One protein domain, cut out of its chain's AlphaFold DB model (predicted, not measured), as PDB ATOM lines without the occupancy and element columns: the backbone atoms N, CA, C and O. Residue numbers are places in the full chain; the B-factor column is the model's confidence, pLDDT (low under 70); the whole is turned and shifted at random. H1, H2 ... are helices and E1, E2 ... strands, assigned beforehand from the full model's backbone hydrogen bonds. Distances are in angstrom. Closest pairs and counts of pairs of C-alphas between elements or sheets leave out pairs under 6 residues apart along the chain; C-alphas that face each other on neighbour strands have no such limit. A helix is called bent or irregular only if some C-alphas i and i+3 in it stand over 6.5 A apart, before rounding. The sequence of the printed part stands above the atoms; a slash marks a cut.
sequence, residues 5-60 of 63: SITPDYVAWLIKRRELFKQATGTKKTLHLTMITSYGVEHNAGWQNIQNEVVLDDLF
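Overview. This is residues 5 to 60 of the 63 residues of an uncharacterized protein of Prevotella sp. AM34-19LB (UniProt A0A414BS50). The long helix H1 and the stretch after it, which folds back from residue 26 into the short strand E1, make the two arms of an open V, with residues 23 to 29 standing free at its tip. Towards the open end the short helix H2 packs on residues 8 to 15 of H1, the strand E2 pairs side by side with E1 in a tiny parallel sheet, and the short helix H3 follows E2 at the far end from the tip. The printed part has 56 residues, with three named helices and two named strands in the order H1, E1, H2, E2, H3, and the class is mostly helix. The whole is only just loose, close to compact, with a radius of gyration of the C-alphas of 12.5 A, and it is flat, with spans of 34 by 26 by 13 A.

Arrangement. The sheet has two strands, E1 at residues 34 to 36 and E2 at residues 52 to 54, which are parallel neighbours with 17 degrees between their directions. The C-alphas of Thr 34 and Asn 52 face each other at 4.5 A, and those of Ile 36 and Val 54 at 4.8 A. Across the pair, N 35 and O 52 are within hydrogen-bond range at 3.0 A, and N 54 and O 35 at 2.9 A. Between the strands along the chain comes H2, residues 45 to 49. E1, H2 and E2 form a strand-helix-strand unit, two parallel neighbour strands with a helix between them along the chain, and its crossover is right-handed. H1, residues 8 to 25, touches H2 with residues 8 to 15 alone, and the closest C-alphas of the two are those of Val 11 and Gly 46, 6.0 A apart. H3, residues 56 to 59, touches no helix. The closest C-alphas of E1 and H3 are those of Ile 36 and Leu 56, 7.8 A apart. H1 is apart from E2 and from H3, and H2 is apart from H3. In H1 every O i to N i+4 pair is within hydrogen-bond range; in H2 it is 0 of 1, with 1 of 2 O i to N i+3 pairs within range, and H3 is too short for an O i to N i+4 pair.

Along the chain. The strand E1 runs from Thr 34, with its C-alpha at (55.486, 2.654, 374.326), to Ile 36, and E2 from Asn 52 to Val 54. H1 is the longest helix, with 18 residues from Pro 8 to Thr 25; it begins with C-alpha 8 at (66.181, -9.606, 378.929) and measures 26.1 A from first to last C-alpha. H2, from Ala 45 to Asn 49, measures 8.3 A and is neither bent nor irregular, but only just: C-alphas 45 and 48 are 6.1 A apart. H3 has four residues, from Leu 56 to Leu 59, and its C-alpha 59 is at (55.364, 9.532, 362.821).

Size, cuts and confidence. The two C-alphas farthest apart are those of Gly 26 and Asp 57, at 34.5 A, while those of the first and last printed residues, Ser 5 and Phe 60, are 22.7 A apart. E1 has the element centre nearest to the mean of the C-alphas, at 5.7 A, and H3 the farthest, at 17.0 A. The printed part runs from residue 5 to 60 without a cut. The links from H2 to E2 and from E2 to H3 are tight, those from H1 to E1 and from E1 to H2 are short, and no link is long. The mean pLDDT of the printed part of this model is 94.3, and no printed residue is under 70.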
ATOM      1  N   SER A   5      65.248  -6.488 368.601       94.88
ATOM      2  CA  SER A   5      64.969  -7.537 369.587       94.88
ATOM      3  C   SER A   5      65.162  -7.011 371.009       94.88
ATOM      4  O   SER A   5      66.241  -6.547 371.382       94.88
ATOM      5  N   ILE A   6      64.109  -7.084 371.824       94.00
ATOM      6  CA  ILE A   6      64.155  -6.626 373.213       94.00
ATOM      7  C   ILE A   6      64.898  -7.669 374.050       94.00
ATOM      8  O   ILE A   6      64.417  -8.787 374.233       94.00
ATOM      9  N   THR A   7      66.071  -7.308 374.569       95.88
ATOM     10  CA  THR A   7      66.885  -8.214 375.389       95.88
ATOM     11  C   THR A   7      66.345  -8.328 376.822       95.88
ATOM     12  O   THR A   7      65.729  -7.379 377.322       95.88
ATOM     13  N   PRO A   8      66.602  -9.444 377.534       94.94
ATOM     14  CA  PRO A   8      66.181  -9.606 378.929       94.94
ATOM     15  C   PRO A   8      66.680  -8.489 379.858       94.94
ATOM     16  O   PRO A   8      65.911  -7.961 380.664       94.94
ATOM     17  N   ASP A   9      67.935  -8.066 379.698       97.00
ATOM     18  CA  ASP A   9      68.520  -6.979 380.492       97.00
ATOM     19  C   ASP A   9      67.803  -5.648 380.243       97.00
ATOM     20  O   ASP A   9      67.549  -4.876 381.174       97.00
ATOM     21  N   TYR A  10      67.421  -5.384 378.990       96.00
ATOM     22  CA  TYR A  10      66.698  -4.169 378.641       96.00
ATOM     23  C   TYR A  10      65.269  -4.177 379.198       96.00
ATOM     24  O   TYR A  10      64.806  -3.158 379.708       96.00
ATOM     25  N   VAL A  11      64.592  -5.332 379.208       95.06
ATOM     26  CA  VAL A  11      63.291  -5.496 379.884       95.06
ATOM     27  C   VAL A  11      63.406  -5.184 381.375       95.06
ATOM     28  O   VAL A  11      62.619  -4.393 381.902       95.06
ATOM     29  N   ALA A  12      64.400  -5.758 382.060       96.19
ATOM     30  CA  ALA A  12      64.619  -5.515 383.485       96.19
ATOM     31  C   ALA A  12      64.854  -4.023 383.772       96.19
ATOM     32  O   ALA A  12      64.310  -3.456 384.726       96.19
ATOM     33  N   TRP A  13      65.613  -3.360 382.900       97.19
ATOM     34  CA  TRP A  13      65.838  -1.924 382.973       97.19
ATOM     35  C   TRP A  13      64.555  -1.102 382.753       97.19
ATOM     36  O   TRP A  13      64.301  -0.172 383.525       97.19
ATOM     37  N   LEU A  14      63.715  -1.455 381.772       95.50
ATOM     38  CA  LEU A  14      62.436  -0.780 381.502       95.50
ATOM     39  C   LEU A  14      61.479  -0.882 382.694       95.50
ATOM     40  O   LEU A  14      60.912   0.125 383.124       95.50
ATOM     41  N   ILE A  15      61.350  -2.080 383.275       94.81
ATOM     42  CA  ILE A  15      60.529  -2.315 384.469       94.81
ATOM     43  C   ILE A  15      61.034  -1.452 385.626       94.81
ATOM     44  O   ILE A  15      60.251  -0.716 386.231       94.81
ATOM     45  N   LYS A  16      62.347  -1.464 385.893       96.88
ATOM     46  CA  LYS A  16      62.951  -0.642 386.950       96.88
ATOM     47  C   LYS A  16      62.644   0.842 386.757       96.88
ATOM     48  O   LYS A  16      62.293   1.519 387.722       96.88
ATOM     49  N   ARG A  17      62.746   1.361 385.530       96.62
ATOM     50  CA  ARG A  17      62.435   2.770 385.241       96.62
ATOM     51  C   ARG A  17      60.963   3.106 385.449       96.62
ATOM     52  O   ARG A  17      60.673   4.158 386.017       96.62
ATOM     53  N   ARG A  18      60.047   2.222 385.049       95.44
ATOM     54  CA  ARG A  18      58.609   2.402 385.283       95.44
ATOM     55  C   ARG A  18      58.288   2.474 386.777       95.44
ATOM     56  O   ARG A  18      57.558   3.371 387.196       95.44
ATOM     57  N   GLU A  19      58.860   1.579 387.579       95.56
ATOM     58  CA  GLU A  19      58.647   1.584 389.032       95.56
ATOM     59  C   GLU A  19      59.264   2.821 389.699       95.56
ATOM     60  O   GLU A  19      58.623   3.435 390.549       95.56
ATOM     61  N   LEU A  20      60.460   3.245 389.272       97.75
ATOM     62  CA  LEU A  20      61.073   4.490 389.747       97.75
ATOM     63  C   LEU A  20      60.207   5.713 389.429       97.75
ATOM     64  O   LEU A  20      60.010   6.558 390.298       97.75
ATOM     65  N   PHE A  21      59.654   5.797 388.216       97.38
ATOM     66  CA  PHE A  21      58.742   6.877 387.845       97.38
ATOM     67  C   PHE A  21      57.499   6.879 388.741       97.38
ATOM     68  O   PHE A  21      57.145   7.909 389.309       97.38
ATOM     69  N   LYS A  22      56.880   5.711 388.940       97.12
ATOM     70  CA  LYS A  22      55.711   5.567 389.812       97.12
ATOM     71  C   LYS A  22      55.996   6.019 391.247       97.12
ATOM     72  O   LYS A  22      55.164   6.705 391.837       97.12
ATOM     73  N   GLN A  23      57.161   5.661 391.790       97.50
ATOM     74  CA  GLN A  23      57.595   6.078 393.127       97.50
ATOM     75  C   GLN A  23      57.839   7.587 393.201       97.50
ATOM     76  O   GLN A  23      57.348   8.235 394.119       97.50
ATOM     77  N   ALA A  24      58.546   8.153 392.220       98.31
ATOM     78  CA  ALA A  24      58.905   9.567 392.204       98.31
ATOM     79  C   ALA A  24      57.690  10.491 392.043       98.31
ATOM     80  O   ALA A  24      57.650  11.557 392.651       98.31
ATOM     81  N   THR A  25      56.694  10.101 391.242       97.94
ATOM     82  CA  THR A  25      55.510  10.943 391.004       97.94
ATOM     83  C   THR A  25      54.320  10.606 391.904       97.94
ATOM     84  O   THR A  25      53.332  11.336 391.892       97.94
ATOM     85  N   GLY A  26      54.342   9.470 392.612       97.06
ATOM     86  CA  GLY A  26      53.209   8.982 393.408       97.06
ATOM     87  C   GLY A  26      51.945   8.685 392.589       97.06
ATOM     88  O   GLY A  26      50.836   8.669 393.131       97.06
ATOM     89  N   THR A  27      52.074   8.487 391.272       96.31
ATOM     90  CA  THR A  27      50.909   8.310 390.396       96.31
ATOM     91  C   THR A  27      50.209   6.978 390.658       96.31
ATOM     92  O   THR A  27      50.836   5.923 390.763       96.31
ATOM     93  N   LYS A  28      48.876   7.026 390.722       95.19
ATOM     94  CA  LYS A  28      48.007   5.838 390.771       95.19
ATOM     95  C   LYS A  28      47.477   5.443 389.391       95.19
ATOM     96  O   LYS A  28      46.778   4.442 389.275       95.19
ATOM     97  N   LYS A  29      47.769   6.243 388.360       95.94
ATOM     98  CA  LYS A  29      47.366   5.950 386.982       95.94
ATOM     99  C   LYS A  29      48.198   4.788 386.441       95.94
ATOM    100  O   LYS A  29      49.378   4.662 386.770       95.94
ATOM    101  N   THR A  30      47.588   3.977 385.585       94.00
ATOM    102  CA  THR A  30      48.290   2.936 384.832       94.00
ATOM    103  C   THR A  30      49.337   3.570 383.920       94.00
ATOM    104  O   THR A  30      49.062   4.562 383.244       94.00
ATOM    105  N   LEU A  31      50.541   3.002 383.914       93.94
ATOM    106  CA  LEU A  31      51.645   3.434 383.061       93.94
ATOM    107  C   LEU A  31      51.757   2.478 381.874       93.94
ATOM    108  O   LEU A  31      52.023   1.294 382.073       93.94
ATOM    109  N   HIS A  32      51.578   3.004 380.664       94.25
ATOM    110  CA  HIS A  32      51.759   2.258 379.421       94.25
ATOM    111  C   HIS A  32      53.138   2.556 378.833       94.25
ATOM    112  O   HIS A  32      53.448   3.706 378.517       94.25
ATOM    113  N   LEU A  33      53.966   1.524 378.691       95.06
ATOM    114  CA  LEU A  33      55.249   1.629 378.004       95.06
ATOM    115  C   LEU A  33      55.015   1.567 376.494       95.06
ATOM    116  O   LEU A  33      54.373   0.641 375.998       95.06
ATOM    117  N   THR A  34      55.552   2.557 375.787       94.88
ATOM    118  CA  THR A  34      55.486   2.654 374.326       94.88
ATOM    119  C   THR A  34      56.901   2.652 373.769       94.88
ATOM    120  O   THR A  34      57.717   3.477 374.181       94.88
ATOM    121  N   MET A  35      57.201   1.724 372.863       94.44
ATOM    122  CA  MET A  35      58.480   1.677 372.155       94.44
ATOM    123  C   MET A  35      58.363   2.439 370.840       94.44
ATOM    124  O   MET A  35      57.460   2.173 370.056       94.44
ATOM    125  N   ILE A  36      59.288   3.366 370.599       94.75
ATOM    126  CA  ILE A  36      59.396   4.089 369.330       94.75
ATOM    127  C   ILE A  36      60.636   3.562 368.622       94.75
ATOM    128  O   ILE A  36      61.738   3.629 369.171       94.75
ATOM    129  N   THR A  37      60.462   3.012 367.426       94.12
ATOM    130  CA  THR A  37      61.550   2.388 366.665       94.12
ATOM    131  C   THR A  37      61.435   2.717 365.183       94.12
ATOM    132  O   THR A  37      60.414   3.206 364.720       94.12
ATOM    133  N   SER A  38      62.494   2.470 364.417       92.62
ATOM    134  CA  SER A  38      62.477   2.711 362.973       92.62
ATOM    135  C   SER A  38      61.606   1.719 362.212       92.62
ATOM    136  O   SER A  38      60.803   2.133 361.384       92.62
ATOM    137  N   TYR A  39      61.750   0.431 362.515       92.81
ATOM    138  CA  TYR A  39      61.105  -0.662 361.777       92.81
ATOM    139  C   TYR A  39      60.312  -1.615 362.667       92.81
ATOM    140  O   TYR A  39      59.976  -2.715 362.239       92.81
ATOM    141  N   GLY A  40      60.067  -1.220 363.909       93.25
ATOM    142  CA  GLY A  40      59.376  -2.033 364.888       93.25
ATOM    143  C   GLY A  40      60.297  -2.822 365.813       93.25
ATOM    144  O   GLY A  40      61.534  -2.784 365.723       93.25
ATOM    145  N   VAL A  41      59.669  -3.565 366.714       93.69
ATOM    146  CA  VAL A  41      60.309  -4.506 367.627       93.69
ATOM    147  C   VAL A  41      59.958  -5.940 367.258       93.69
ATOM    148  O   VAL A  41      58.912  -6.248 366.697       93.69
ATOM    149  N   GLU A  42      60.855  -6.863 367.576       94.31
ATOM    150  CA  GLU A  42      60.545  -8.282 367.487       94.31
ATOM    151  C   GLU A  42      59.546  -8.665 368.591       94.31
ATOM    152  O   GLU A  42      59.752  -8.337 369.763       94.31
ATOM    153  N   HIS A  43      58.490  -9.405 368.238       92.31
ATOM    154  CA  HIS A  43      57.489  -9.921 369.182       92.31
ATOM    155  C   HIS A  43      58.026 -11.129 369.972       92.31
ATOM    156  O   HIS A  43      57.501 -12.241 369.911       92.31
ATOM    157  N   ASN A  44      59.119 -10.906 370.696       89.69
ATOM    158  CA  ASN A  44      59.785 -11.892 371.535       89.69
ATOM    159  C   ASN A  44      59.218 -11.881 372.974       89.69
ATOM    160  O   ASN A  44      58.275 -11.155 373.290       89.69
ATOM    161  N   ALA A  45      59.805 -12.659 373.888       89.81
ATOM    162  CA  ALA A  45      59.351 -12.711 375.284       89.81
ATOM    163  C   ALA A  45      59.360 -11.334 375.988       89.81
ATOM    164  O   ALA A  45      58.537 -11.071 376.863       89.81
ATOM    165  N   GLY A  46      60.267 -10.434 375.595       88.56
ATOM    166  CA  GLY A  46      60.351  -9.083 376.143       88.56
ATOM    167  C   GLY A  46      59.200  -8.172 375.721       88.56
ATOM    168  O   GLY A  46      58.813  -7.296 376.500       88.56
ATOM    169  N   TRP A  47      58.598  -8.418 374.553       92.62
ATOM    170  CA  TRP A  47      57.480  -7.640 374.006       92.62
ATOM    171  C   TRP A  47      56.263  -7.599 374.938       92.62
ATOM    172  O   TRP A  47      55.598  -6.577 375.051       92.62
ATOM    173  N   GLN A  48      56.028  -8.655 375.721       89.81
ATOM    174  CA  GLN A  48      54.916  -8.713 376.682       89.81
ATOM    175  C   GLN A  48      54.963  -7.618 377.767       89.81
ATOM    176  O   GLN A  48      53.966  -7.368 378.443       89.81
ATOM    177  N   ASN A  49      56.114  -6.966 377.958       90.38
ATOM    178  CA  ASN A  49      56.290  -5.908 378.953       90.38
ATOM    179  C   ASN A  49      55.971  -4.505 378.419       90.38
ATOM    180  O   ASN A  49      55.816  -3.578 379.219       90.38
ATOM    181  N   ILE A  50      55.844  -4.344 377.100       92.19
ATOM    182  CA  ILE A  50      55.450  -3.093 376.444       92.19
ATOM    183  C   ILE A  50      53.985  -3.183 376.003       92.19
ATOM    184  O   ILE A  50      53.464  -4.270 375.778       92.19
ATOM    185  N   GLN A  51      53.281  -2.052 375.961       94.38
ATOM    186  CA  GLN A  51      51.846  -2.027 375.637       94.38
ATOM    187  C   GLN A  51      51.578  -1.448 374.253       94.38
ATOM    188  O   GLN A  51      50.571  -1.797 373.651       94.38
ATOM    189  N   ASN A  52      52.465  -0.579 373.767       93.75
ATOM    190  CA  ASN A  52      52.346   0.021 372.448       93.75
ATOM    191  C   ASN A  52      53.698   0.040 371.734       93.75
ATOM    192  O   ASN A  52      54.767   0.074 372.356       93.75
ATOM    193  N   GLU A  53      53.619   0.113 370.417       94.12
ATOM    194  CA  GLU A  53      54.736   0.214 369.497       94.12
ATOM    195  C   GLU A  53      54.393   1.267 368.447       94.12
ATOM    196  O   GLU A  53      53.253   1.340 367.996       94.12
ATOM    197  N   VAL A  54      55.369   2.108 368.118       94.75
ATOM    198  CA  VAL A  54      55.260   3.159 367.106       94.75
ATOM    199  C   VAL A  54      56.467   3.043 366.185       94.75
ATOM    200  O   VAL A  54      57.610   2.991 366.664       94.75
ATOM    201  N   VAL A  55      56.219   3.011 364.879       94.88
ATOM    202  CA  VAL A  55      57.263   2.979 363.847       94.88
ATOM    203  C   VAL A  55      57.442   4.346 363.182       94.88
ATOM    204  O   VAL A  55      56.619   5.244 363.360       94.88
ATOM    205  N   LEU A  56      58.526   4.545 362.421       92.94
ATOM    206  CA  LEU A  56      58.765   5.836 361.755       92.94
ATOM    207  C   LEU A  56      57.637   6.223 360.795       92.94
ATOM    208  O   LEU A  56      57.293   7.401 360.737       92.94
ATOM    209  N   ASP A  57      57.036   5.254 360.110       91.81
ATOM    210  CA  ASP A  57      55.927   5.495 359.180       91.81
ATOM    211  C   ASP A  57      54.671   6.044 359.893       91.81
ATOM    212  O   ASP A  57      53.895   6.791 359.295       91.81
ATOM    213  N   ASP A  58      54.485   5.744 361.186       90.94
ATOM    214  CA  ASP A  58      53.400   6.322 361.993       90.94
ATOM    215  C   ASP A  58      53.654   7.803 362.313       90.94
ATOM    216  O   ASP A  58      52.713   8.584 362.478       90.94
ATOM    217  N   LEU A  59      54.930   8.187 362.435       90.31
ATOM    218  CA  LEU A  59      55.364   9.532 362.821       90.31
ATOM    219  C   LEU A  59      55.515  10.468 361.623       90.31
ATOM    220  O   LEU A  59      55.256  11.666 361.741       90.31
ATOM    221  N   PHE A  60      55.947   9.932 360.483       90.12
ATOM    222  CA  PHE A  60      56.261  10.693 359.285       90.12
ATOM    223  C   PHE A  60      55.432  10.168 358.122       90.12
ATOM    224  O   PHE A  60      55.763   9.163 357.497       90.12
TER     225      PHE A  60